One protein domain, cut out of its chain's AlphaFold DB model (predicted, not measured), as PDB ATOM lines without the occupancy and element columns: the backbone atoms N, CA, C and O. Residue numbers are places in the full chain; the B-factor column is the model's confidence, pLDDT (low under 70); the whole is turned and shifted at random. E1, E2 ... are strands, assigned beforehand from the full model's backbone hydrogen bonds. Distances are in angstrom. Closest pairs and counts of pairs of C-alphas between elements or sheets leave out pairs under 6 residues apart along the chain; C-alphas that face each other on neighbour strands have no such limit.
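What this domain is: This is residues 64 to 103 of the 327 residues of an uncharacterized protein of Stomoxys calcitrans (UniProt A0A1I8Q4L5). Three small two-stranded hairpins are strung one after another along a loose rod, with no shared core: E1 and E2 at one end, E3 and E4 in the middle, E5 and E6 toward the other end. Residues 65 to 71, the turn of the first hairpin with parts of its strands, stick out free. The printed part has 40 residues with no named helix and six named strands, in the order E1 to E6 along the chain, and each hairpin is its own antiparallel sheet of two strands. The class is all strand, though under half of the residues, 19 of 40, are in named elements. The whole is loose, with a radius of gyration of the C-alphas of 12.7 A and spans of 41 by 18 by 10 A.

Where its parts are: Find C-alpha 64 at (135.773, 110.471, 105.220); there E1 begins, residues 64 to 66, 6.3 A from first to last C-alpha. E2, residues 69 to 72, is the longest strand, 9.7 A, and ends at C-alpha 72 at (129.786, 111.234, 107.694). Read on to E3, residues 79 to 81, 6.4 A, and E4, residues 84 to 86, 6.1 A. Then come E5, residues 95 to 97, 6.2 A, and E6, residues 100 to 102, 6.2 A, which ends at C-alpha 102 at (115.296, 126.625, 115.006).

How they stand to each other: Begin with the hairpin of E1 and E2, antiparallel at 136 degrees between their directions. The C-alphas of Tyr 65 and Cys 70 face each other at 4.6 A, and N 64 and O 71 are within hydrogen-bond range at 2.9 A. In the hairpin of E3 and E4, antiparallel at 135 degrees, look at C-alphas 80 and 85, which face each other at 4.5 A, and at N 81 and O 84, within hydrogen-bond range at 2.8 A. In the hairpin of E5 and E6, antiparallel at 127 degrees, C-alphas 96 and 101 face each other at 4.5 A, and N 95 and O 102 are within hydrogen-bond range at 2.8 A. Each strand is apart from the strands of the other two hairpins, with no C-alpha of the one within 8 A of the other.

The domain as a whole: The two C-alphas farthest apart are those of Lys 68 and Pro 92, 41.8 A. The printed part has no cut from residue 64 to residue 103. No link is long: the links within the hairpins are tight, with 2 residues each, and those from E2 to E3 and from E4 to E5 are short, with 6 and 8 residues. The mean pLDDT of the printed part is 82.4, and no printed residue is under 70.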
ATOM      1  N   LEU A  64     134.337 110.765 105.194       83.56
ATOM      2  CA  LEU A  64     135.773 110.471 105.220       83.56
ATOM      3  C   LEU A  64     136.015 109.001 105.588       83.56
ATOM      4  O   LEU A  64     135.237 108.414 106.338       83.56
ATOM      5  N   TYR A  65     137.071 108.402 105.036       83.31
ATOM      6  CA  TYR A  65     137.415 106.999 105.270       83.31
ATOM      7  C   TYR A  65     138.269 106.867 106.532       83.31
ATOM      8  O   TYR A  65     139.414 107.316 106.551       83.31
ATOM      9  N   VAL A  66     137.708 106.278 107.586       79.31
ATOM     10  CA  VAL A  66     138.359 106.067 108.889       79.31
ATOM     11  C   VAL A  66     137.905 104.712 109.431       79.31
ATOM     12  O   VAL A  66     136.728 104.380 109.346       79.31
ATOM     13  N   ASP A  67     138.828 103.917 109.973       78.56
ATOM     14  CA  ASP A  67     138.570 102.574 110.531       78.56
ATOM     15  C   ASP A  67     137.903 101.589 109.553       78.56
ATOM     16  O   ASP A  67     137.011 100.829 109.920       78.56
ATOM     17  N   LYS A  68     138.327 101.605 108.281       79.94
ATOM     18  CA  LYS A  68     137.747 100.800 107.184       79.94
ATOM     19  C   LYS A  68     136.269 101.103 106.870       79.94
ATOM     20  O   LYS A  68     135.619 100.328 106.175       79.94
ATOM     21  N   MET A  69     135.739 102.237 107.334       81.81
ATOM     22  CA  MET A  69     134.360 102.668 107.091       81.81
ATOM     23  C   MET A  69     134.279 104.143 106.667       81.81
ATOM     24  O   MET A  69     135.103 104.977 107.043       81.81
ATOM     25  N   CYS A  70     133.252 104.495 105.892       83.06
ATOM     26  CA  CYS A  70     132.976 105.887 105.544       83.06
ATOM     27  C   CYS A  70     132.161 106.565 106.652       83.06
ATOM     28  O   CYS A  70     130.980 106.273 106.841       83.06
ATOM     29  N   ARG A  71     132.781 107.496 107.384       82.94
ATOM     30  CA  ARG A  71     132.144 108.277 108.454       82.94
ATOM     31  C   ARG A  71     131.660 109.623 107.911       82.94
ATOM     32  O   ARG A  71     132.437 110.376 107.326       82.94
ATOM     33  N   LYS A  72     130.376 109.945 108.103       83.75
ATOM     34  CA  LYS A  72     129.786 111.234 107.694       83.75
ATOM     35  C   LYS A  72     130.405 112.388 108.487       83.75
ATOM     36  O   LYS A  72     130.472 112.331 109.712       83.75
ATOM     37  N   ILE A  73     130.808 113.449 107.795       82.31
ATOM     38  CA  ILE A  73     131.363 114.653 108.415       82.31
ATOM     39  C   ILE A  73     130.212 115.462 109.014       82.31
ATOM     40  O   ILE A  73     129.328 115.935 108.295       82.31
ATOM     41  N   GLN A  74     130.232 115.633 110.334       82.25
ATOM     42  CA  GLN A  74     129.338 116.539 111.047       82.25
ATOM     43  C   GLN A  74     130.095 117.820 111.404       82.25
ATOM     44  O   GLN A  74     131.183 117.772 111.970       82.25
ATOM     45  N   CYS A  75     129.515 118.970 111.062       79.69
ATOM     46  CA  CYS A  75     130.017 120.270 111.494       79.69
ATOM     47  C   CYS A  75     129.285 120.676 112.781       79.69
ATOM     48  O   CYS A  75     128.056 120.608 112.784       79.69
ATOM     49  N   PRO A  76     129.984 121.130 113.840       77.19
ATOM     50  CA  PRO A  76     129.339 121.514 115.100       77.19
ATOM     51  C   PRO A  76     128.393 122.713 114.928       77.19
ATOM     52  O   PRO A  76     127.356 122.775 115.577       77.19
ATOM     53  N   SER A  77     128.715 123.615 113.995       75.31
ATOM     54  CA  SER A  77     127.864 124.732 113.578       75.31
ATOM     55  C   SER A  77     127.860 124.826 112.050       75.31
ATOM     56  O   SER A  77     128.921 124.938 111.435       75.31
ATOM     57  N   GLY A  78     126.678 124.811 111.430       81.81
ATOM     58  CA  GLY A  78     126.494 124.979 109.984       81.81
ATOM     59  C   GLY A  78     126.545 123.695 109.140       81.81
ATOM     60  O   GLY A  78     125.988 122.670 109.540       81.81
ATOM     61  N   LYS A  79     127.122 123.763 107.928       82.69
ATOM     62  CA  LYS A  79     127.133 122.662 106.931       82.69
ATOM     63  C   LYS A  79     128.524 122.439 106.337       82.69
ATOM     64  O   LYS A  79     129.284 123.381 106.128       82.69
ATOM     65  N   PHE A  80     128.836 121.188 106.004       82.12
ATOM     66  CA  PHE A  80     130.053 120.842 105.273       82.12
ATOM     67  C   PHE A  80     129.906 121.175 103.783       82.12
ATOM     68  O   PHE A  80     128.944 120.753 103.139       82.12
ATOM     69  N   HIS A  81     130.863 121.910 103.220       81.50
ATOM     70  CA  HIS A  81     130.902 122.267 101.804       81.50
ATOM     71  C   HIS A  81     132.355 122.364 101.319       81.50
ATOM     72  O   HIS A  81     133.176 123.037 101.941       81.50
ATOM     73  N   LYS A  82     132.682 121.699 100.200       81.31
ATOM     74  CA  LYS A  82     134.004 121.749  99.534       81.31
ATOM     75  C   LYS A  82     135.203 121.611 100.497       81.31
ATOM     76  O   LYS A  82     136.128 122.417 100.475       81.31
ATOM     77  N   GLY A  83     135.174 120.601 101.371       80.00
ATOM     78  CA  GLY A  83     136.279 120.318 102.299       80.00
ATOM     79  C   GLY A  83     136.301 121.159 103.581       80.00
ATOM     80  O   GLY A  83     137.212 120.987 104.385       80.00
ATOM     81  N   LYS A  84     135.336 122.064 103.799       80.88
ATOM     82  CA  LYS A  84     135.298 122.964 104.964       80.88
ATOM     83  C   LYS A  84     133.928 122.961 105.640       80.88
ATOM     84  O   LYS A  84     132.901 122.818 104.981       80.88
ATOM     85  N   CYS A  85     133.905 123.179 106.952       82.19
ATOM     86  CA  CYS A  85     132.677 123.529 107.661       82.19
ATOM     87  C   CYS A  85     132.385 125.020 107.472       82.19
ATOM     88  O   CYS A  85     133.146 125.871 107.932       82.19
ATOM     89  N   LEU A  86     131.284 125.330 106.788       85.81
ATOM     90  CA  LEU A  86     130.736 126.678 106.715       85.81
ATOM     91  C   LEU A  86     129.856 126.905 107.937       85.81
ATOM     92  O   LEU A  86     128.943 126.118 108.181       85.81
ATOM     93  N   TRP A  87     130.113 127.981 108.674       79.62
ATOM     94  CA  TRP A  87     129.290 128.386 109.809       79.62
ATOM     95  C   TRP A  87     127.943 128.908 109.309       79.62
ATOM     96  O   TRP A  87     127.896 129.717 108.383       79.62
ATOM     97  N   ALA A  88     126.851 128.469 109.931       78.81
ATOM     98  CA  ALA A  88     125.547 129.073 109.708       78.81
ATOM     99  C   ALA A  88     125.352 130.249 110.668       78.81
ATOM    100  O   ALA A  88     125.557 130.110 111.873       78.81
ATOM    101  N   TYR A  89     124.938 131.390 110.125       85.00
ATOM    102  CA  TYR A  89     124.484 132.530 110.907       85.00
ATOM    103  C   TYR A  89     122.960 132.462 111.021       85.00
ATOM    104  O   TYR A  89     122.267 132.525 110.006       85.00
ATOM    105  N   CYS A  90     122.450 132.312 112.241       84.12
ATOM    106  CA  CYS A  90     121.018 132.380 112.506       84.12
ATOM    107  C   CYS A  90     120.608 133.798 112.924       84.12
ATOM    108  O   CYS A  90     121.390 134.477 113.597       84.12
ATOM    109  N   PRO A  91     119.397 134.255 112.551       87.69
ATOM    110  CA  PRO A  91     118.809 135.468 113.108       87.69
ATOM    111  C   PRO A  91     118.768 135.437 114.648       87.69
ATOM    112  O   PRO A  91     118.712 134.350 115.230       87.69
ATOM    113  N   PRO A  92     118.757 136.606 115.319       83.94
ATOM    114  CA  PRO A  92     118.603 136.682 116.769       83.94
ATOM    115  C   PRO A  92     117.388 135.884 117.259       83.94
ATOM    116  O   PRO A  92     116.317 135.960 116.664       83.94
ATOM    117  N   GLY A  93     117.566 135.121 118.340       80.75
ATOM    118  CA  GLY A  93     116.531 134.243 118.898       80.75
ATOM    119  C   GLY A  93     116.486 132.827 118.311       80.75
ATOM    120  O   GLY A  93     115.757 132.000 118.843       80.75
ATOM    121  N   LEU A  94     117.275 132.506 117.277       86.94
ATOM    122  CA  LEU A  94     117.335 131.162 116.689       86.94
ATOM    123  C   LEU A  94     118.723 130.520 116.843       86.94
ATOM    124  O   LEU A  94     119.758 131.176 116.719       86.94
ATOM    125  N   VAL A  95     118.743 129.204 117.051       86.31
ATOM    126  CA  VAL A  95     119.947 128.365 117.140       86.31
ATOM    127  C   VAL A  95     120.033 127.411 115.953       86.31
ATOM    128  O   VAL A  95     119.026 126.915 115.454       86.31
ATOM    129  N   TRP A  96     121.248 127.117 115.493       83.50
ATOM    130  CA  TRP A  96     121.443 126.144 114.421       83.50
ATOM    131  C   TRP A  96     121.323 124.714 114.958       83.50
ATOM    132  O   TRP A  96     122.185 124.266 115.716       83.50
ATOM    133  N   ARG A  97     120.286 123.982 114.542       81.25
ATOM    134  CA  ARG A  97     120.087 122.556 114.848       81.25
ATOM    135  C   ARG A  97     119.674 121.809 113.580       81.25
ATOM    136  O   ARG A  97     118.985 122.350 112.724       81.25
ATOM    137  N   GLU A  98     120.171 120.584 113.423       80.00
ATOM    138  CA  GLU A  98     119.795 119.636 112.350       80.00
ATOM    139  C   GLU A  98     119.891 120.151 110.894       80.00
ATOM    140  O   GLU A  98     119.382 119.536 109.960       80.00
ATOM    141  N   GLY A  99     120.613 121.251 110.658       79.06
ATOM    142  CA  GLY A  99     120.772 121.838 109.326       79.06
ATOM    143  C   GLY A  99     119.827 123.003 109.003       79.06
ATOM    144  O   GLY A  99     119.789 123.413 107.834       79.06
ATOM    145  N   SER A 100     119.113 123.531 110.002       85.44
ATOM    146  CA  SER A 100     118.259 124.725 109.944       85.44
ATOM    147  C   SER A 100     118.454 125.622 111.179       85.44
ATOM    148  O   SER A 100     119.062 125.227 112.172       85.44
ATOM    149  N   CYS A 101     117.953 126.858 111.111       86.75
ATOM    150  CA  CYS A 101     117.792 127.708 112.291       86.75
ATOM    151  C   CYS A 101     116.441 127.391 112.937       86.75
ATOM    152  O   CYS A 101     115.418 127.441 112.256       86.75
ATOM    153  N   GLN A 102     116.454 127.051 114.221       88.88
ATOM    154  CA  GLN A 102     115.296 126.625 115.006       88.88
ATOM    155  C   GLN A 102     115.238 127.429 116.307       88.88
ATOM    156  O   GLN A 102     116.248 127.993 116.732       88.88
ATOM    157  N   GLU A 103     114.083 127.479 116.962       85.25
ATOM    158  CA  GLU A 103     113.990 128.073 118.299       85.25
ATOM    159  C   GLU A 103     114.797 127.247 119.325       85.25
ATOM    160  O   GLU A 103     115.016 126.043 119.124       85.25
TER     161      GLU A 103